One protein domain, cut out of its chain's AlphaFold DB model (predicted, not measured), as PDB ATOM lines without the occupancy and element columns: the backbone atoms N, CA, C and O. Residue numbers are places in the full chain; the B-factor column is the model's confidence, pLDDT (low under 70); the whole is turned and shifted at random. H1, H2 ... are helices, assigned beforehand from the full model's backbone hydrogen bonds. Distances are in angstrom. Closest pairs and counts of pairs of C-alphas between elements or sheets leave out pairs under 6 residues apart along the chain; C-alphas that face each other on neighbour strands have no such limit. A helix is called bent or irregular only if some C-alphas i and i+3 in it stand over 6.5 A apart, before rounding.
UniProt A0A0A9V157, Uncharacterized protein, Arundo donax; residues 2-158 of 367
ATOM      1  N   HIS A   2     198.676 235.067 171.837       43.50
ATOM      2  CA  HIS A   2     197.922 235.461 170.634       43.50
ATOM      3  C   HIS A   2     198.800 235.584 169.370       43.50
ATOM      4  O   HIS A   2     198.489 234.977 168.352       43.50
ATOM      5  N   ASP A   3     199.961 236.239 169.476       44.69
ATOM      6  CA  ASP A   3     200.911 236.385 168.359       44.69
ATOM      7  C   ASP A   3     201.538 235.068 167.878       44.69
ATOM      8  O   ASP A   3     201.780 234.890 166.688       44.69
ATOM      9  N   PHE A   4     201.800 234.123 168.786       50.22
ATOM     10  CA  PHE A   4     202.363 232.817 168.425       50.22
ATOM     11  C   PHE A   4     201.314 231.927 167.748       50.22
ATOM     12  O   PHE A   4     201.626 231.234 166.785       50.22
ATOM     13  N   ILE A   5     200.069 231.979 168.234       50.88
ATOM     14  CA  ILE A   5     198.924 231.253 167.667       50.88
ATOM     15  C   ILE A   5     198.619 231.771 166.255       50.88
ATOM     16  O   ILE A   5     198.486 230.969 165.336       50.88
ATOM     17  N   SER A   6     198.604 233.098 166.080       54.03
ATOM     18  CA  SER A   6     198.381 233.765 164.793       54.03
ATOM     19  C   SER A   6     199.482 233.472 163.767       54.03
ATOM     20  O   SER A   6     199.174 233.220 162.605       54.03
ATOM     21  N   LYS A   7     200.758 233.458 164.176       51.16
ATOM     22  CA  LYS A   7     201.888 233.223 163.258       51.16
ATOM     23  C   LYS A   7     202.081 231.762 162.847       51.16
ATOM     24  O   LYS A   7     202.693 231.522 161.813       51.16
ATOM     25  N   ASN A   8     201.593 230.799 163.631       53.44
ATOM     26  CA  ASN A   8     201.831 229.367 163.396       53.44
ATOM     27  C   ASN A   8     200.567 228.582 162.993       53.44
ATOM     28  O   ASN A   8     200.591 227.355 163.049       53.44
ATOM     29  N   ALA A   9     199.477 229.263 162.612       51.72
ATOM     30  CA  ALA A   9     198.218 228.649 162.161       51.72
ATOM     31  C   ALA A   9     197.691 227.546 163.109       51.72
ATOM     32  O   ALA A   9     197.218 226.490 162.684       51.72
ATOM     33  N   VAL A  10     197.792 227.773 164.426       52.91
ATOM     34  CA  VAL A  10     197.328 226.831 165.462       52.91
ATOM     35  C   VAL A  10     195.830 227.063 165.713       52.91
ATOM     36  O   VAL A  10     195.418 227.501 166.789       52.91
ATOM     37  N   ASP A  11     195.013 226.801 164.692       50.16
ATOM     38  CA  ASP A  11     193.602 227.220 164.643       50.16
ATOM     39  C   ASP A  11     192.608 226.253 165.305       50.16
ATOM     40  O   ASP A  11     191.437 226.594 165.462       50.16
ATOM     41  N   SER A  12     193.035 225.072 165.769       52.16
ATOM     42  CA  SER A  12     192.133 224.135 166.453       52.16
ATOM     43  C   SER A  12     192.464 223.958 167.937       52.16
ATOM     44  O   SER A  12     193.621 223.830 168.346       52.16
ATOM     45  N   CYS A  13     191.418 223.866 168.765       50.19
ATOM     46  CA  CYS A  13     191.508 223.449 170.170       50.19
ATOM     47  C   CYS A  13     192.062 222.016 170.341       50.19
ATOM     48  O   CYS A  13     192.353 221.607 171.458       50.19
ATOM     49  N   THR A  14     192.226 221.268 169.244       50.66
ATOM     50  CA  THR A  14     192.739 219.889 169.193       50.66
ATOM     51  C   THR A  14     194.205 219.795 168.761       50.66
ATOM     52  O   THR A  14     194.763 218.699 168.705       50.66
ATOM     53  N   HIS A  15     194.862 220.916 168.446       60.59
ATOM     54  CA  HIS A  15     196.253 220.896 168.009       60.59
ATOM     55  C   HIS A  15     197.179 220.531 169.178       60.59
ATOM     56  O   HIS A  15     197.243 221.254 170.172       60.59
ATOM     57  N   SER A  16     197.932 219.432 169.046       58.25
ATOM     58  CA  SER A  16     198.821 218.896 170.099       58.25
ATOM     59  C   SER A  16     199.712 219.953 170.766       58.25
ATOM     60  O   SER A  16     199.766 220.023 171.987       58.25
ATOM     61  N   SER A  17     200.306 220.862 169.987       61.59
ATOM     62  CA  SER A  17     201.134 221.960 170.506       61.59
ATOM     63  C   SER A  17     200.377 222.919 171.437       61.59
ATOM     64  O   SER A  17     200.969 223.470 172.361       61.59
ATOM     65  N   ARG A  18     199.070 223.127 171.222       64.19
ATOM     66  CA  ARG A  18     198.220 223.973 172.075       64.19
ATOM     67  C   ARG A  18     197.951 223.304 173.420       64.19
ATOM     68  O   ARG A  18     197.966 223.991 174.437       64.19
ATOM     69  N   TRP A  19     197.781 221.983 173.427       64.88
ATOM     70  CA  TRP A  19     197.631 221.198 174.651       64.88
ATOM     71  C   TRP A  19     198.932 221.162 175.468       64.88
ATOM     72  O   TRP A  19     198.899 221.491 176.650       64.88
ATOM     73  N   THR A  20     200.087 220.929 174.829       65.00
ATOM     74  CA  THR A  20     201.418 221.023 175.465       65.00
ATOM     75  C   THR A  20     201.635 222.387 176.125       65.00
ATOM     76  O   THR A  20     201.975 222.477 177.304       65.00
ATOM     77  N   MET A  21     201.403 223.475 175.377       66.94
ATOM     78  CA  MET A  21     201.541 224.836 175.903       66.94
ATOM     79  C   MET A  21     200.574 225.087 177.063       66.94
ATOM     80  O   MET A  21     200.967 225.698 178.052       66.94
ATOM     81  N   SER A  22     199.334 224.600 176.971       70.81
ATOM     82  CA  SER A  22     198.337 224.732 178.035       70.81
ATOM     83  C   SER A  22     198.725 223.962 179.301       70.81
ATOM     84  O   SER A  22     198.554 224.497 180.392       70.81
ATOM     85  N   SER A  23     199.274 222.750 179.174       71.69
ATOM     86  CA  SER A  23     199.754 221.935 180.302       71.69
ATOM     87  C   SER A  23     200.910 222.622 181.035       71.69
ATOM     88  O   SER A  23     200.848 222.847 182.245       71.69
ATOM     89  N   ILE A  24     201.940 223.055 180.299       72.00
ATOM     90  CA  ILE A  24     203.102 223.749 180.876       72.00
ATOM     91  C   ILE A  24     202.680 225.078 181.521       72.00
ATOM     92  O   ILE A  24     203.120 225.400 182.625       72.00
ATOM     93  N   LEU A  25     201.799 225.847 180.866       71.25
ATOM     94  CA  LEU A  25     201.252 227.085 181.430       71.25
ATOM     95  C   LEU A  25     200.430 226.821 182.694       71.25
ATOM     96  O   LEU A  25     200.590 227.554 183.665       71.25
ATOM     97  N   SER A  26     199.600 225.777 182.707       74.75
ATOM     98  CA  SER A  26     198.819 225.387 183.883       74.75
ATOM     99  C   SER A  26     199.734 225.065 185.063       74.75
ATOM    100  O   SER A  26     199.561 225.654 186.126       74.75
ATOM    101  N   ARG A  27     200.780 224.253 184.860       74.94
ATOM    102  CA  ARG A  27     201.770 223.943 185.905       74.94
ATOM    103  C   ARG A  27     202.532 225.183 186.380       74.94
ATOM    104  O   ARG A  27     202.754 225.333 187.580       74.94
ATOM    105  N   LYS A  28     202.858 226.120 185.476       72.75
ATOM    106  CA  LYS A  28     203.463 227.417 185.839       72.75
ATOM    107  C   LYS A  28     202.552 228.246 186.736       72.75
ATOM    108  O   LYS A  28     203.007 228.804 187.729       72.75
ATOM    109  N   ILE A  29     201.283 228.365 186.350       74.81
ATOM    110  CA  ILE A  29     200.284 229.142 187.083       74.81
ATOM    111  C   ILE A  29     200.077 228.524 188.465       74.81
ATOM    112  O   ILE A  29     200.120 229.255 189.448       74.81
ATOM    113  N   SER A  30     199.954 227.196 188.554       74.69
ATOM    114  CA  SER A  30     199.853 226.482 189.829       74.69
ATOM    115  C   SER A  30     201.082 226.701 190.717       74.69
ATOM    116  O   SER A  30     200.922 227.036 191.884       74.69
ATOM    117  N   SER A  31     202.302 226.599 190.180       73.81
ATOM    118  CA  SER A  31     203.542 226.873 190.928       73.81
ATOM    119  C   SER A  31     203.605 228.308 191.464       73.81
ATOM    120  O   SER A  31     203.854 228.518 192.651       73.81
ATOM    121  N   MET A  32     203.316 229.306 190.619       75.44
ATOM    122  CA  MET A  32     203.297 230.714 191.034       75.44
ATOM    123  C   MET A  32     202.187 231.011 192.047       75.44
ATOM    124  O   MET A  32     202.406 231.789 192.974       75.44
ATOM    125  N   TYR A  33     201.018 230.381 191.891       78.19
ATOM    126  CA  TYR A  33     199.933 230.446 192.867       78.19
ATOM    127  C   TYR A  33     200.402 229.915 194.220       78.19
ATOM    128  O   TYR A  33     200.344 230.655 195.197       78.19
ATOM    129  N   TRP A  34     200.950 228.697 194.267       76.88
ATOM    130  CA  TRP A  34     201.436 228.089 195.504       76.88
ATOM    131  C   TRP A  34     202.570 228.886 196.143       76.88
ATOM    132  O   TRP A  34     202.559 229.082 197.350       76.88
ATOM    133  N   LYS A  35     203.505 229.430 195.356       77.69
ATOM    134  CA  LYS A  35     204.568 230.290 195.891       77.69
ATOM    135  C   LYS A  35     203.984 231.497 196.619       77.69
ATOM    136  O   LYS A  35     204.330 231.771 197.764       77.69
ATOM    137  N   ARG A  36     203.058 232.194 195.956       78.94
ATOM    138  CA  ARG A  36     202.378 233.358 196.525       78.94
ATOM    139  C   ARG A  36     201.550 232.979 197.751       78.94
ATOM    140  O   ARG A  36     201.579 233.720 198.725       78.94
ATOM    141  N   GLN A  37     200.831 231.855 197.707       79.56
ATOM    142  CA  GLN A  37     200.049 231.382 198.850       79.56
ATOM    143  C   GLN A  37     200.947 231.106 200.055       79.56
ATOM    144  O   GLN A  37     200.650 231.600 201.132       79.56
ATOM    145  N   ASN A  38     202.080 230.424 199.883       80.38
ATOM    146  CA  ASN A  38     202.986 230.137 200.996       80.38
ATOM    147  C   ASN A  38     203.621 231.402 201.584       80.38
ATOM    148  O   ASN A  38     203.669 231.553 202.801       80.38
ATOM    149  N   GLU A  39     204.020 232.363 200.746       83.62
ATOM    150  CA  GLU A  39     204.490 233.670 201.224       83.62
ATOM    151  C   GLU A  39     203.405 234.423 202.018       83.62
ATOM    152  O   GLU A  39     203.710 235.081 203.015       83.62
ATOM    153  N   GLN A  40     202.137 234.340 201.595       85.06
ATOM    154  CA  GLN A  40     201.005 234.933 202.317       85.06
ATOM    155  C   GLN A  40     200.719 234.199 203.633       85.06
ATOM    156  O   GLN A  40     200.531 234.852 204.657       85.06
ATOM    157  N   MET A  41     200.750 232.866 203.626       85.44
ATOM    158  CA  MET A  41     200.563 232.024 204.810       85.44
ATOM    159  C   MET A  41     201.640 232.290 205.860       85.44
ATOM    160  O   MET A  41     201.322 232.488 207.028       85.44
ATOM    161  N   PHE A  42     202.907 232.390 205.452       87.19
ATOM    162  CA  PHE A  42     203.994 232.699 206.377       87.19
ATOM    163  C   PHE A  42     203.829 234.082 207.015       87.19
ATOM    164  O   PHE A  42     203.939 234.225 208.234       87.19
ATOM    165  N   LYS A  43     203.518 235.108 206.208       88.44
ATOM    166  CA  LYS A  43     203.234 236.460 206.718       88.44
ATOM    167  C   LYS A  43     202.078 236.447 207.710       88.44
ATOM    168  O   LYS A  43     202.172 237.080 208.759       88.44
ATOM    169  N   PHE A  44     201.030 235.692 207.399       87.44
ATOM    170  CA  PHE A  44     199.885 235.537 208.275       87.44
ATOM    171  C   PHE A  44     200.256 234.870 209.608       87.44
ATOM    172  O   PHE A  44     199.963 235.434 210.659       87.44
ATOM    173  N   TYR A  45     200.977 233.745 209.602       88.94
ATOM    174  CA  TYR A  45     201.438 233.110 210.843       88.94
ATOM    175  C   TYR A  45     202.325 234.024 211.676       88.94
ATOM    176  O   TYR A  45     202.119 234.165 212.880       88.94
ATOM    177  N   ARG A  46     203.276 234.711 211.036       90.00
ATOM    178  CA  ARG A  46     204.131 235.684 211.716       90.00
ATOM    179  C   ARG A  46     203.304 236.789 212.374       90.00
ATOM    180  O   ARG A  46     203.603 237.175 213.502       90.00
ATOM    181  N   LYS A  47     202.249 237.264 211.702       88.31
ATOM    182  CA  LYS A  47     201.313 238.233 212.275       88.31
ATOM    183  C   LYS A  47     200.610 237.649 213.500       88.31
ATOM    184  O   LYS A  47     200.684 238.286 214.546       88.31
ATOM    185  N   LEU A  48     200.034 236.447 213.407       88.38
ATOM    186  CA  LEU A  48     199.337 235.774 214.516       88.38
ATOM    187  C   LEU A  48     200.209 235.556 215.756       88.38
ATOM    188  O   LEU A  48     199.742 235.763 216.872       88.38
ATOM    189  N   ILE A  49     201.479 235.176 215.577       90.56
ATOM    190  CA  ILE A  49     202.424 234.980 216.690       90.56
ATOM    191  C   ILE A  49     202.555 236.263 217.518       90.56
ATOM    192  O   ILE A  49     202.608 236.205 218.746       90.56
ATOM    193  N   THR A  50     202.568 237.413 216.840       88.12
ATOM    194  CA  THR A  50     202.750 238.745 217.442       88.12
ATOM    195  C   THR A  50     201.450 239.511 217.695       88.12
ATOM    196  O   THR A  50     201.497 240.643 218.179       88.12
ATOM    197  N   PHE A  51     200.308 238.934 217.320       84.81
ATOM    198  CA  PHE A  51     199.008 239.589 217.370       84.81
ATOM    199  C   PHE A  51     198.574 239.812 218.820       84.81
ATOM    200  O   PHE A  51     198.811 238.959 219.675       84.81
ATOM    201  N   LYS A  52     197.944 240.961 219.084       83.75
ATOM    202  CA  LYS A  52     197.362 241.308 220.383       83.75
ATOM    203  C   LYS A  52     195.891 241.697 220.192       83.75
ATOM    204  O   LYS A  52     195.636 242.491 219.284       83.75
ATOM    205  N   PRO A  53     194.963 241.187 221.016       82.62
ATOM    206  CA  PRO A  53     195.167 240.182 222.066       82.62
ATOM    207  C   PRO A  53     195.655 238.847 221.484       82.62
ATOM    208  O   PRO A  53     195.379 238.514 220.332       82.62
ATOM    209  N   TYR A  54     196.459 238.108 222.248       86.06
ATOM    210  CA  TYR A  54     197.091 236.893 221.735       86.06
ATOM    211  C   TYR A  54     196.058 235.808 221.438       86.06
ATOM    212  O   TYR A  54     195.203 235.493 222.263       86.06
ATOM    213  N   VAL A  55     196.209 235.158 220.284       84.00
ATOM    214  CA  VAL A  55     195.454 233.942 219.966       84.00
ATOM    215  C   VAL A  55     195.945 232.800 220.860       84.00
ATOM    216  O   VAL A  55     197.145 232.502 220.893       84.00
ATOM    217  N   LYS A  56     195.006 232.167 221.566       83.31
ATOM    218  CA  LYS A  56     195.215 231.009 222.448       83.31
ATOM    219  C   LYS A  56     194.677 229.750 221.776       83.31
ATOM    220  O   LYS A  56     193.693 229.830 221.044       83.31
ATOM    221  N   TYR A  57     195.248 228.583 222.074       76.19
ATOM    222  CA  TYR A  57     194.768 227.326 221.481       76.19
ATOM    223  C   TYR A  57     193.308 227.003 221.877       76.19
ATOM    224  O   TYR A  57     192.563 226.445 221.078       76.19
ATOM    225  N   SER A  58     192.892 227.383 223.091       69.56
ATOM    226  CA  SER A  58     191.550 227.155 223.649       69.56
ATOM    227  C   SER A  58     190.544 228.275 223.357       69.56
ATOM    228  O   SER A  58     189.366 228.123 223.667       69.56
ATOM    229  N   GLY A  59     190.994 229.394 222.779       61.50
ATOM    230  CA  GLY A  59     190.206 230.618 222.595       61.50
ATOM    231  C   GLY A  59     189.753 230.870 221.157       61.50
ATOM    232  O   GLY A  59     189.458 232.006 220.812       61.50
ATOM    233  N   TYR A  60     189.759 229.855 220.291       68.00
ATOM    234  CA  TYR A  60     189.283 230.022 218.919       68.00
ATOM    235  C   TYR A  60     187.753 229.955 218.865       68.00
ATOM    236  O   TYR A  60     187.169 228.872 218.895       68.00
ATOM    237  N   ASP A  61     187.121 231.119 218.754       69.75
ATOM    238  CA  ASP A  61     185.693 231.270 218.483       69.75
ATOM    239  C   ASP A  61     185.438 232.272 217.338       69.75
ATOM    240  O   ASP A  61     186.369 232.773 216.697       69.75
ATOM    241  N   GLU A  62     184.164 232.520 217.027       71.38
ATOM    242  CA  GLU A  62     183.765 233.478 215.985       71.38
ATOM    243  C   GLU A  62     184.237 234.909 216.302       71.38
ATOM    244  O   GLU A  62     184.616 235.634 215.386       71.38
ATOM    245  N   SER A  63     184.327 235.292 217.580       72.75
ATOM    246  CA  SER A  63     184.760 236.635 217.986       72.75
ATOM    247  C   SER A  63     186.246 236.877 217.714       72.75
ATOM    248  O   SER A  63     186.631 237.941 217.229       72.75
ATOM    249  N   MET A  64     187.093 235.864 217.929       73.75
ATOM    250  CA  MET A  64     188.510 235.946 217.574       73.75
ATOM    251  C   MET A  64     188.728 235.964 216.059       73.75
ATOM    252  O   MET A  64     189.673 236.600 215.592       73.75
ATOM    253  N   GLN A  65     187.865 235.304 215.278       74.94
ATOM    254  CA  GLN A  65     187.909 235.408 213.816       74.94
ATOM    255  C   GLN A  65     187.579 236.824 213.346       74.94
ATOM    256  O   GLN A  65     188.338 237.367 212.546       74.94
ATOM    257  N   GLU A  66     186.508 237.430 213.865       76.56
ATOM    258  CA  GLU A  66     186.135 238.819 213.563       76.56
ATOM    259  C   GLU A  66     187.256 239.793 213.957       76.56
ATOM    260  O   GLU A  66     187.653 240.658 213.178       76.56
ATOM    261  N   LEU A  67     187.869 239.590 215.125       76.94
ATOM    262  CA  LEU A  67     188.969 240.427 215.589       76.94
ATOM    263  C   LEU A  67     190.204 240.346 214.680       76.94
ATOM    264  O   LEU A  67     190.842 241.366 214.403       76.94
ATOM    265  N   ILE A  68     190.557 239.145 214.214       79.12
ATOM    266  CA  ILE A  68     191.641 238.954 213.244       79.12
ATOM    267  C   ILE A  68     191.252 239.573 211.896       79.12
ATOM    268  O   ILE A  68     192.101 240.201 211.264       79.12
ATOM    269  N   GLU A  69     189.992 239.437 211.471       77.88
ATOM    270  CA  GLU A  69     189.460 240.050 210.246       77.88
ATOM    271  C   GLU A  69     189.635 241.561 210.230       77.88
ATOM    272  O   GLU A  69     190.144 242.108 209.249       77.88
ATOM    273  N   ASP A  70     189.292 242.209 211.335       76.38
ATOM    274  CA  ASP A  70     189.315 243.662 211.448       76.38
ATOM    275  C   ASP A  70     190.733 244.239 211.591       76.38
ATOM    276  O   ASP A  70     190.964 245.404 211.266       76.38
ATOM    277  N   ASN A  71     191.706 243.441 212.055       71.00
ATOM    278  CA  ASN A  71     193.033 243.934 212.456       71.00
ATOM    279  C   ASN A  71     194.217 243.330 211.677       71.00
ATOM    280  O   ASN A  71     195.380 243.631 211.978       71.00
ATOM    281  N   SER A  72     193.959 242.472 210.688       74.88
ATOM    282  CA  SER A  72     194.999 241.799 209.904       74.88
ATOM    283  C   SER A  72     194.770 241.983 208.406       74.88
ATOM    284  O   SER A  72     193.971 241.286 207.778       74.88
ATOM    285  N   GLU A  73     195.535 242.888 207.788       77.12
ATOM    286  CA  GLU A  73     195.562 242.995 206.327       77.12
ATOM    287  C   GLU A  73     195.994 241.660 205.704       77.12
ATOM    288  O   GLU A  73     195.419 241.229 204.701       77.12
ATOM    289  N   GLU A  74     196.931 240.948 206.338       76.62
ATOM    290  CA  GLU A  74     197.383 239.625 205.913       76.62
ATOM    291  C   GLU A  74     196.226 238.619 205.820       76.62
ATOM    292  O   GLU A  74     196.159 237.859 204.849       76.62
ATOM    293  N   TRP A  75     195.274 238.663 206.757       74.38
ATOM    294  CA  TRP A  75     194.081 237.812 206.736       74.38
ATOM    295  C   TRP A  75     193.199 238.071 205.515       74.38
ATOM    296  O   TRP A  75     192.757 237.133 204.843       74.38
ATOM    297  N   SER A  76     192.990 239.344 205.169       73.75
ATOM    298  CA  SER A  76     192.205 239.718 203.988       73.75
ATOM    299  C   SER A  76     192.831 239.191 202.689       73.75
ATOM    300  O   SER A  76     192.112 238.791 201.770       73.75
ATOM    301  N   THR A  77     194.168 239.113 202.635       78.31
ATOM    302  CA  THR A  77     194.907 238.634 201.459       78.31
ATOM    303  C   THR A  77     194.936 237.115 201.305       78.31
ATOM    304  O   THR A  77     195.225 236.635 200.203       78.31
ATOM    305  N   LEU A  78     194.631 236.367 202.372       76.94
ATOM    306  CA  LEU A  78     194.473 234.920 202.325       76.94
ATOM    307  C   LEU A  78     193.123 234.541 201.726       76.94
ATOM    308  O   LEU A  78     192.070 235.082 202.083       76.94
ATOM    309  N   ALA A  79     193.153 233.552 200.838       74.50
ATOM    310  CA  ALA A  79     191.947 232.980 200.269       74.50
ATOM    311  C   ALA A  79     191.052 232.399 201.376       74.50
ATOM    312  O   ALA A  79     191.506 231.651 202.241       74.50
ATOM    313  N   ARG A  80     189.754 232.733 201.328       71.44
ATOM    314  CA  ARG A  80     188.795 232.459 202.413       71.44
ATOM    315  C   ARG A  80     188.759 230.992 202.852       71.44
ATOM    316  O   ARG A  80     188.587 230.711 204.026       71.44
ATOM    317  N   PHE A  81     188.943 230.066 201.914       72.56
ATOM    318  CA  PHE A  81     188.934 228.626 202.176       72.56
ATOM    319  C   PHE A  81     190.210 228.101 202.861       72.56
ATOM    320  O   PHE A  81     190.158 227.026 203.443       72.56
ATOM    321  N   HIS A  82     191.319 228.847 202.840       73.88
ATOM    322  CA  HIS A  82     192.561 228.491 203.542       73.88
ATOM    323  C   HIS A  82     192.640 229.062 204.965       73.88
ATOM    324  O   HIS A  82     193.474 228.637 205.756       73.88
ATOM    325  N   ARG A  83     191.780 230.026 205.309       78.25
ATOM    326  CA  ARG A  83     191.809 230.738 206.596       78.25
ATOM    327  C   ARG A  83     191.567 229.821 207.795       78.25
ATOM    328  O   ARG A  83     192.352 229.826 208.738       78.25
ATOM    329  N   SER A  84     190.517 229.001 207.736       76.19
ATOM    330  CA  SER A  84     190.166 228.081 208.824       76.19
ATOM    331  C   SER A  84     191.238 227.010 209.028       76.19
ATOM    332  O   SER A  84     191.658 226.782 210.157       76.19
ATOM    333  N   SER A  85     191.743 226.415 207.941       77.38
ATOM    334  CA  SER A  85     192.830 225.432 208.018       77.38
ATOM    335  C   SER A  85     194.126 226.053 208.537       77.38
ATOM    336  O   SER A  85     194.838 225.423 209.313       77.38
ATOM    337  N   ALA A  86     194.421 227.303 208.156       80.12
ATOM    338  CA  ALA A  86     195.584 228.023 208.657       80.12
ATOM    339  C   ALA A  86     195.509 228.196 210.179       80.12
ATOM    340  O   ALA A  86     196.474 227.890 210.874       80.12
ATOM    341  N   LEU A  87     194.361 228.645 210.695       80.62
ATOM    342  CA  LEU A  87     194.162 228.846 212.130       80.62
ATOM    343  C   LEU A  87     194.164 227.549 212.926       80.62
ATOM    344  O   LEU A  87     194.844 227.480 213.945       80.62
ATOM    345  N   GLU A  88     193.469 226.513 212.457       79.62
ATOM    346  CA  GLU A  88     193.488 225.197 213.102       79.62
ATOM    347  C   GLU A  88     194.925 224.685 213.241       79.62
ATOM    348  O   GLU A  88     195.350 224.225 214.304       79.62
ATOM    349  N   PHE A  89     195.711 224.839 212.179       78.81
ATOM    350  CA  PHE A  89     197.110 224.461 212.181       78.81
ATOM    351  C   PHE A  89     197.952 225.305 213.148       78.81
ATOM    352  O   PHE A  89     198.759 224.753 213.895       78.81
ATOM    353  N   PHE A  90     197.728 226.621 213.207       85.12
ATOM    354  CA  PHE A  90     198.386 227.485 214.189       85.12
ATOM    355  C   PHE A  90     198.074 227.052 215.628       85.12
ATOM    356  O   PHE A  90     198.987 226.907 216.439       85.12
ATOM    357  N   CYS A  91     196.810 226.749 215.931       83.69
ATOM    358  CA  CYS A  91     196.398 226.260 217.245       83.69
ATOM    359  C   CYS A  91     197.064 224.925 217.610       83.69
ATOM    360  O   CYS A  91     197.418 224.733 218.770       83.69
ATOM    361  N   ARG A  92     197.309 224.028 216.643       80.38
ATOM    362  CA  ARG A  92     198.061 222.777 216.881       80.38
ATOM    363  C   ARG A  92     199.521 223.026 217.271       80.38
ATOM    364  O   ARG A  92     200.056 222.305 218.115       80.38
ATOM    365  N   ILE A  93     200.163 224.035 216.677       82.94
ATOM    366  CA  ILE A  93     201.511 224.461 217.086       82.94
ATOM    367  C   ILE A  93     201.447 224.973 218.529       82.94
ATOM    368  O   ILE A  93     202.217 224.518 219.375       82.94
ATOM    369  N   LEU A  94     200.495 225.857 218.835       87.81
ATOM    370  CA  LEU A  94     200.346 226.415 220.179       87.81
ATOM    371  C   LEU A  94     200.026 225.353 221.240       87.81
ATOM    372  O   LEU A  94     200.610 225.407 222.310       87.81
ATOM    373  N   ASP A  95     199.188 224.354 220.961       83.38
ATOM    374  CA  ASP A  95     198.894 223.267 221.916       83.38
ATOM    375  C   ASP A  95     200.157 222.480 222.314       83.38
ATOM    376  O   ASP A  95     200.300 222.026 223.451       83.38
ATOM    377  N   SER A  96     201.121 222.359 221.396       80.00
ATOM    378  CA  SER A  96     202.387 221.679 221.683       80.00
ATOM    379  C   SER A  96     203.357 222.580 222.457       80.00
ATOM    380  O   SER A  96     203.975 222.136 223.425       80.00
ATOM    381  N   TRP A  97     203.503 223.841 222.047       83.75
ATOM    382  CA  TRP A  97     204.552 224.737 222.554       83.75
ATOM    383  C   TRP A  97     204.106 225.637 223.715       83.75
ATOM    384  O   TRP A  97     204.923 226.042 224.536       83.75
ATOM    385  N   GLU A  98     202.814 225.917 223.826       88.44
ATOM    386  CA  GLU A  98     202.192 226.790 224.829       88.44
ATOM    387  C   GLU A  98     200.902 226.159 225.396       88.44
ATOM    388  O   GLU A  98     199.837 226.780 225.354       88.44
ATOM    389  N   PRO A  99     200.961 224.926 225.943       81.69
ATOM    390  CA  PRO A  99     199.776 224.242 226.467       81.69
ATOM    391  C   PRO A  99     199.128 225.002 227.630       81.69
ATOM    392  O   PRO A  99     197.927 224.880 227.840       81.69
ATOM    393  N   GLN A 100     199.913 225.798 228.362       87.06
ATOM    394  CA  GLN A 100     199.415 226.854 229.233       87.06
ATOM    395  C   GLN A 100     199.844 228.200 228.668       87.06
ATOM    396  O   GLN A 100     201.036 228.483 228.529       87.06
ATOM    397  N   PHE A 101     198.859 229.021 228.318       90.25
ATOM    398  CA  PHE A 101     199.120 230.321 227.728       90.25
ATOM    399  C   PHE A 101     199.481 231.350 228.802       90.25
ATOM    400  O   PHE A 101     198.751 231.537 229.773       90.25
ATOM    401  N   HIS A 102     200.562 232.087 228.560       93.12
ATOM    402  CA  HIS A 102     200.890 233.325 229.258       93.12
ATOM    403  C   HIS A 102     201.636 234.254 228.281       93.12
ATOM    404  O   HIS A 102     202.520 233.768 227.565       93.12
ATOM    405  N   PRO A 103     201.374 235.578 228.242       92.50
ATOM    406  CA  PRO A 103     202.032 236.497 227.303       92.50
ATOM    407  C   PRO A 103     203.566 236.427 227.325       92.50
ATOM    408  O   PRO A 103     204.216 236.415 226.284       92.50
ATOM    409  N   LEU A 104     204.159 236.307 228.516       93.69
ATOM    410  CA  LEU A 104     205.612 236.151 228.668       93.69
ATOM    411  C   LEU A 104     206.160 234.805 228.147       93.69
ATOM    412  O   LEU A 104     207.313 234.760 227.725       93.69
ATOM    413  N   ILE A 105     205.360 233.729 228.139       94.06
ATOM    414  CA  ILE A 105     205.749 232.465 227.484       94.06
ATOM    415  C   ILE A 105     205.793 232.689 225.972       94.06
ATOM    416  O   ILE A 105     206.792 232.355 225.337       94.06
ATOM    417  N   ARG A 106     204.757 233.332 225.414       92.50
ATOM    418  CA  ARG A 106     204.695 233.667 223.985       92.50
ATOM    419  C   ARG A 106     205.874 234.508 223.530       92.50
ATOM    420  O   ARG A 106     206.480 234.202 222.506       92.50
ATOM    421  N   GLU A 107     206.224 235.551 224.276       92.62
ATOM    422  CA  GLU A 107     207.390 236.368 223.933       92.62
ATOM    423  C   GLU A 107     208.700 235.571 224.028       92.62
ATOM    424  O   GLU A 107     209.575 235.761 223.189       92.62
ATOM    425  N   GLY A 108     208.817 234.630 224.973       91.38
ATOM    426  CA  GLY A 108     209.971 233.730 225.071       91.38
ATOM    427  C   GLY A 108     210.091 232.725 223.916       91.38
ATOM    428  O   GLY A 108     211.200 232.425 223.484       91.38
ATOM    429  N   HIS A 109     208.968 232.236 223.382       91.00
ATOM    430  CA  HIS A 109     208.932 231.287 222.261       91.00
ATOM    431  C   HIS A 109     208.855 231.939 220.876       91.00
ATOM    432  O   HIS A 109     208.900 231.240 219.865       91.00
ATOM    433  N   LYS A 110     208.739 233.264 220.800       91.75
ATOM    434  CA  LYS A 110     208.442 234.011 219.572       91.75
ATOM    435  C   LYS A 110     209.326 233.642 218.384       91.75
ATOM    436  O   LYS A 110     208.804 233.328 217.317       91.75
ATOM    437  N   ASP A 111     210.644 233.655 218.568       90.31
ATOM    438  CA  ASP A 111     211.594 233.378 217.486       90.31
ATOM    439  C   ASP A 111     211.510 231.917 217.028       90.31
ATOM    440  O   ASP A 111     211.489 231.646 215.828       90.31
ATOM    441  N   MET A 112     211.355 230.985 217.975       87.19
ATOM    442  CA  MET A 112     211.136 229.569 217.678       87.19
ATOM    443  C   MET A 112     209.836 229.372 216.892       87.19
ATOM    444  O   MET A 112     209.843 228.718 215.855       87.19
ATOM    445  N   LEU A 113     208.724 229.980 217.316       89.81
ATOM    446  CA  LEU A 113     207.443 229.893 216.608       89.81
ATOM    447  C   LEU A 113     207.523 230.466 215.186       89.81
ATOM    448  O   LEU A 113     206.891 229.928 214.278       89.81
ATOM    449  N   ILE A 114     208.307 231.529 214.972       89.75
ATOM    450  CA  ILE A 114     208.541 232.094 213.637       89.75
ATOM    451  C   ILE A 114     209.361 231.125 212.774       89.75
ATOM    452  O   ILE A 114     208.972 230.885 211.631       89.75
ATOM    453  N   GLU A 115     210.444 230.543 213.308       86.56
ATOM    454  CA  GLU A 115     211.253 229.523 212.613       86.56
ATOM    455  C   GLU A 115     210.374 228.333 212.193       86.56
ATOM    456  O   GLU A 115     210.415 227.881 211.049       86.56
ATOM    457  N   ILE A 116     209.509 227.878 213.101       84.94
ATOM    458  CA  ILE A 116     208.556 226.792 212.866       84.94
ATOM    459  C   ILE A 116     207.568 227.160 211.758       84.94
ATOM    460  O   ILE A 116     207.373 226.384 210.824       84.94
ATOM    461  N   ALA A 117     206.954 228.343 211.821       86.75
ATOM    462  CA  ALA A 117     206.012 228.795 210.801       86.75
ATOM    463  C   ALA A 117     206.661 228.897 209.409       86.75
ATOM    464  O   ALA A 117     206.036 228.563 208.398       86.75
ATOM    465  N   GLU A 118     207.920 229.336 209.340       84.50
ATOM    466  CA  GLU A 118     208.682 229.401 208.091       84.50
ATOM    467  C   GLU A 118     208.937 228.008 207.506       84.50
ATOM    468  O   GLU A 118     208.718 227.778 206.314       84.50
ATOM    469  N   GLN A 119     209.350 227.060 208.346       80.69
ATOM    470  CA  GLN A 119     209.608 225.678 207.942       80.69
ATOM    471  C   GLN A 119     208.338 224.977 207.450       80.69
ATOM    472  O   GLN A 119     208.350 224.351 206.391       80.69
ATOM    473  N   LEU A 120     207.224 225.139 208.167       78.75
ATOM    474  CA  LEU A 120     205.941 224.513 207.826       78.75
ATOM    475  C   LEU A 120     205.386 225.026 206.492       78.75
ATOM    476  O   LEU A 120     204.975 224.245 205.638       78.75
ATOM    477  N   THR A 121     205.425 226.339 206.272       78.62
ATOM    478  CA  THR A 121     204.963 226.927 205.000       78.62
ATOM    479  C   THR A 121     205.886 226.586 203.829       78.62
ATOM    480  O   THR A 121     205.434 226.428 202.695       78.62
ATOM    481  N   SER A 122     207.183 226.405 204.090       74.69
ATOM    482  CA  SER A 122     208.134 225.918 203.084       74.69
ATOM    483  C   SER A 122     207.875 224.453 202.710       74.69
ATOM    484  O   SER A 122     208.016 224.081 201.543       74.69
ATOM    485  N   ALA A 123     207.452 223.635 203.675       70.69
ATOM    486  CA  ALA A 123     207.127 222.227 203.485       70.69
ATOM    487  C   ALA A 123     205.936 222.006 202.558       70.69
ATOM    488  O   ALA A 123     206.042 221.323 201.535       70.69
ATOM    489  N   GLU A 124     204.816 222.646 202.894       69.62
ATOM    490  CA  GLU A 124     203.572 222.563 202.132       69.62
ATOM    491  C   GLU A 124     203.767 223.051 200.692       69.62
ATOM    492  O   GLU A 124     203.216 222.471 199.748       69.62
ATOM    493  N   TYR A 125     204.625 224.060 200.495       69.12
ATOM    494  CA  TYR A 125     205.013 224.505 199.164       69.12
ATOM    495  C   TYR A 125     205.672 223.401 198.342       69.12
ATOM    496  O   TYR A 125     205.250 223.144 197.215       69.12
ATOM    497  N   ILE A 126     206.715 222.770 198.884       68.44
ATOM    498  CA  ILE A 126     207.544 221.821 198.138       68.44
ATOM    499  C   ILE A 126     206.741 220.580 197.753       68.44
ATOM    500  O   ILE A 126     206.835 220.139 196.606       68.44
ATOM    501  N   ASP A 127     205.912 220.063 198.659       67.38
ATOM    502  CA  ASP A 127     205.074 218.889 198.390       67.38
ATOM    503  C   ASP A 127     203.943 219.175 197.380       67.38
ATOM    504  O   ASP A 127     203.538 218.286 196.627       67.38
ATOM    505  N   SER A 128     203.465 220.422 197.296       65.50
ATOM    506  CA  SER A 128     202.360 220.819 196.402       65.50
ATOM    507  C   SER A 128     202.795 221.170 194.974       65.50
ATOM    508  O   SER A 128     201.960 221.430 194.097       65.50
ATOM    509  N   LEU A 129     204.101 221.204 194.703       66.44
ATOM    510  CA  LEU A 129     204.624 221.620 193.410       66.44
ATOM    511  C   LEU A 129     204.647 220.494 192.386       66.44
ATOM    512  O   LEU A 129     205.388 219.519 192.484       66.44
ATOM    513  N   GLN A 130     203.915 220.713 191.298       63.09
ATOM    514  CA  GLN A 130     204.142 219.964 190.071       63.09
ATOM    515  C   GLN A 130     205.439 220.449 189.402       63.09
ATOM    516  O   GLN A 130     205.644 221.663 189.290       63.09
ATOM    517  N   PRO A 131     206.296 219.536 188.904       62.94
ATOM    518  CA  PRO A 131     207.459 219.888 188.103       62.94
ATOM    519  C   PRO A 131     207.103 220.896 187.012       62.94
ATOM    520  O   PRO A 131     206.205 220.648 186.209       62.94
ATOM    521  N   PHE A 132     207.830 222.013 186.937       62.41
ATOM    522  CA  PHE A 132     207.625 222.999 185.869       62.41
ATOM    523  C   PHE A 132     208.145 222.516 184.498       62.41
ATOM    524  O   PHE A 132     207.894 223.114 183.453       62.41
ATOM    525  N   GLN A 133     208.894 221.420 184.494       67.00
ATOM    526  CA  GLN A 133     209.565 220.887 183.323       67.00
ATOM    527  C   GLN A 133     208.593 220.169 182.388       67.00
ATOM    528  O   GLN A 133     207.737 219.420 182.848       67.00
ATOM    529  N   ALA A 134     208.715 220.384 181.079       67.44
ATOM    530  CA  ALA A 134     207.911 219.664 180.097       67.44
ATOM    531  C   ALA A 134     208.092 218.145 180.283       67.44
ATOM    532  O   ALA A 134     209.222 217.685 180.424       67.44
ATOM    533  N   ASP A 135     206.994 217.400 180.326       71.94
ATOM    534  CA  ASP A 135     206.998 215.939 180.344       71.94
ATOM    535  C   ASP A 135     206.846 215.445 178.904       71.94
ATOM    536  O   ASP A 135     206.160 216.075 178.100       71.94
ATOM    537  N   THR A 136     207.449 214.314 178.545       74.75
ATOM    538  CA  THR A 136     207.175 213.680 177.246       74.75
ATOM    539  C   THR A 136     205.688 213.431 177.001       74.75
ATOM    540  O   THR A 136     205.225 213.582 175.869       74.75
ATOM    541  N   ALA A 137     204.922 213.141 178.053       76.94
ATOM    542  CA  ALA A 137     203.479 213.003 178.000       76.94
ATOM    543  C   ALA A 137     202.772 214.288 177.551       76.94
ATOM    544  O   ALA A 137     201.681 214.186 176.999       76.94
ATOM    545  N   ASP A 138     203.389 215.471 177.698       73.25
ATOM    546  CA  ASP A 138     202.837 216.735 177.199       73.25
ATOM    547  C   ASP A 138     202.820 216.809 175.664       73.25
ATOM    548  O   ASP A 138     202.162 217.682 175.097       73.25
ATOM    549  N   PHE A 139     203.540 215.927 174.964       73.94
ATOM    550  CA  PHE A 139     203.716 215.968 173.514       73.94
ATOM    551  C   PHE A 139     203.036 214.781 172.833       73.94
ATOM    552  O   PHE A 139     202.931 213.683 173.374       73.94
ATOM    553  N   SER A 140     202.603 214.984 171.584       75.12
ATOM    554  CA  SER A 140     202.038 213.903 170.767       75.12
ATOM    555  C   SER A 140     203.018 212.731 170.651       75.12
ATOM    556  O   SER A 140     204.203 212.984 170.434       75.12
ATOM    557  N   ALA A 141     202.524 211.488 170.659       78.88
ATOM    558  CA  ALA A 141     203.337 210.262 170.619       78.88
ATOM    559  C   ALA A 141     204.486 210.291 169.587       78.88
ATOM    560  O   ALA A 141     205.612 209.912 169.885       78.88
ATOM    561  N   ARG A 142     204.239 210.839 168.389       79.19
ATOM    562  CA  ARG A 142     205.243 210.970 167.314       79.19
ATOM    563  C   ARG A 142     206.431 211.893 167.634       79.19
ATOM    564  O   ARG A 142     207.477 211.769 167.009       79.19
ATOM    565  N   LEU A 143     206.258 212.849 168.548       77.38
ATOM    566  CA  LEU A 143     207.290 213.806 168.964       77.38
ATOM    567  C   LEU A 143     208.009 213.368 170.242       77.38
ATOM    568  O   LEU A 143     209.100 213.865 170.498       77.38
ATOM    569  N   GLN A 144     207.440 212.434 171.010       81.25
ATOM    570  CA  GLN A 144     207.995 211.997 172.295       81.25
ATOM    571  C   GLN A 144     209.478 211.594 172.215       81.25
ATOM    572  O   GLN A 144     210.240 212.104 173.032       81.25
ATOM    573  N   PRO A 145     209.945 210.813 171.214       77.81
ATOM    574  CA  PRO A 145     211.359 210.430 171.141       77.81
ATOM    575  C   PRO A 145     212.310 211.617 170.934       77.81
ATOM    576  O   PRO A 145     213.406 211.642 171.481       77.81
ATOM    577  N   TYR A 146     211.892 212.625 170.161       76.19
ATOM    578  CA  TYR A 146     212.704 213.817 169.888       76.19
ATOM    579  C   TYR A 146     212.704 214.787 171.066       76.19
ATOM    580  O   TYR A 146     213.698 215.458 171.341       76.19
ATOM    581  N   VAL A 147     211.570 214.864 171.757       77.62
ATOM    582  CA  VAL A 147     211.394 215.744 172.902       77.62
ATOM    583  C   VAL A 147     212.096 215.190 174.137       77.62
ATOM    584  O   VAL A 147     212.664 215.982 174.880       77.62
ATOM    585  N   GLN A 148     212.146 213.865 174.312       80.00
ATOM    586  CA  GLN A 148     212.909 213.227 175.385       80.00
ATOM    587  C   GLN A 148     214.372 213.684 175.368       80.00
ATOM    588  O   GLN A 148     214.838 214.247 176.350       80.00
ATOM    589  N   CYS A 149     215.057 213.583 174.221       79.12
ATOM    590  CA  CYS A 149     216.452 214.023 174.094       79.12
ATOM    591  C   CYS A 149     216.651 215.507 174.452       79.12
ATOM    592  O   CYS A 149     217.669 215.880 175.032       79.12
ATOM    593  N   TYR A 150     215.692 216.365 174.089       79.75
ATOM    594  CA  TYR A 150     215.741 217.788 174.425       79.75
ATOM    595  C   TYR A 150     215.503 218.041 175.918       79.75
ATOM    596  O   TYR A 150     216.179 218.887 176.505       79.75
ATOM    597  N   ILE A 151     214.550 217.328 176.529       77.31
ATOM    598  CA  ILE A 151     214.287 217.395 177.970       77.31
ATOM    599  C   ILE A 151     215.545 216.969 178.725       77.31
ATOM    600  O   ILE A 151     216.018 217.770 179.527       77.31
ATOM    601  N   ASP A 152     216.119 215.813 178.384       79.50
ATOM    602  CA  ASP A 152     217.313 215.235 179.018       79.50
ATOM    603  C   ASP A 152     218.519 216.190 178.963       79.50
ATOM    604  O   ASP A 152     219.201 216.433 179.960       79.50
ATOM    605  N   ASP A 153     218.787 216.794 177.798       78.69
ATOM    606  CA  ASP A 153     219.857 217.791 177.668       78.69
ATOM    607  C   ASP A 153     219.580 219.027 178.537       78.69
ATOM    608  O   ASP A 153     220.481 219.552 179.200       78.69
ATOM    609  N   LYS A 154     218.327 219.492 178.587       76.81
ATOM    610  CA  LYS A 154     217.959 220.657 179.394       76.81
ATOM    611  C   LYS A 154     218.064 220.390 180.884       76.81
ATOM    612  O   LYS A 154     218.570 221.262 181.591       76.81
ATOM    613  N   ASN A 155     217.610 219.239 181.362       78.19
ATOM    614  CA  ASN A 155     217.593 218.956 182.791       78.19
ATOM    615  C   ASN A 155     218.951 218.454 183.314       78.19
ATOM    616  O   ASN A 155     219.310 218.795 184.447       78.19
ATOM    617  N   LYS A 156     219.819 217.932 182.431       79.50
ATOM    618  CA  LYS A 156     221.274 217.877 182.656       79.50
ATOM    619  C   LYS A 156     221.905 219.268 182.808       79.50
ATOM    620  O   LYS A 156     222.657 219.488 183.755       79.50
ATOM    621  N   ARG A 157     221.601 220.228 181.923       77.81
ATOM    622  CA  ARG A 157     222.183 221.590 181.973       77.81
ATOM    623  C   ARG A 157     221.751 222.408 183.191       77.81
ATOM    624  O   ARG A 157     222.558 223.189 183.683       77.81
ATOM    625  N   SER A 158     220.518 222.259 183.681       75.12
ATOM    626  CA  SER A 158     220.101 222.900 184.944       75.12
ATOM    627  C   SER A 158     220.573 222.176 186.197       75.12
ATOM    628  O   SER A 158     220.409 222.723 187.285       75.12
TER     629      SER A 158
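Overview. This is residues 2 to 158 of the 367 residues of an uncharacterized protein of Arundo donax (UniProt A0A0A9V157). One long helix, H2, makes the long axis of the model, and H6 folds back side by side with residues 34 to 50 of it, running opposite ways. At that same end H4 packs on H2 and H5 slants near H2 and H6, with H3 close by in the chain; toward the other end H1 and H7 touch no helix. The printed part has 157 residues with seven named helices, H1 to H7 in order along the chain, and no named strand: the class is all helix. The whole is only just loose, close to extended, with a radius of gyration of the C-alphas of 22.5 A and spans of 66 by 32 by 20 A.

Arrangement. Begin with H2, residues 16 to 50. With residues 34 to 50 alone it touches H6, residues 103 to 128, at a shallow tilt of 6 degrees, opposite ways; look for the closest C-alphas at Asn 38 and Thr 121, 5.5 A apart. With residues 40 to 47 alone H2 touches H4, residues 73 to 77, where the closest C-alphas, Phe 44 and Glu 74, are 5.3 A apart. H4 and H3, residues 62 to 71, touch only at the corner, and only just, with 3 pairs of C-alphas within 8 A; the closest are Glu 69 and Trp 75, 6.2 A apart. H5, residues 80 to 97, is close to H2 but not clearly touching it, at a steep tilt of 47 degrees, the same way; the closest C-alphas, Tyr 45 and Phe 90, are 7.2 A apart. H1, residues 2 to 7, and H7, residues 144 to 158, are apart from each other and from H2. Every O i to N i+4 pair is within hydrogen-bond range in H1, H3 and H4, against 30 of 31 in H2, 12 of 14 in H5, 20 of 22 in H6 and 9 of 11 in H7.

Along the chain. Find C-alpha 16 at (198.821, 218.896, 170.099); from there H2 runs 51.5 A to C-alpha 50 at (202.750, 238.745, 217.442). H6 measures 34.7 A and has a kink of 58 degrees near residue 111; it is irregular, with C-alphas 108 and 111 7.8 A apart. H5, 26.7 A, is only just irregular, with C-alphas 81 and 84 6.8 A apart. H7 runs 20.6 A to C-alpha 158 at (220.101, 222.900, 184.944), and H3 measures 14.4 A; H1 and H4 are shorter.

Size, cuts and confidence. The C-alphas farthest apart, Ala 9 and Leu 104, are 67.3 A from each other. The printed part has no cut. The links H2 to H3 and H6 to H7 are long; the second, residues 129 to 143, has no named element. The mean pLDDT of the printed part is 75.9, and it is under 70 at residues 2 to 21, 58 to 61 and 124 to 134.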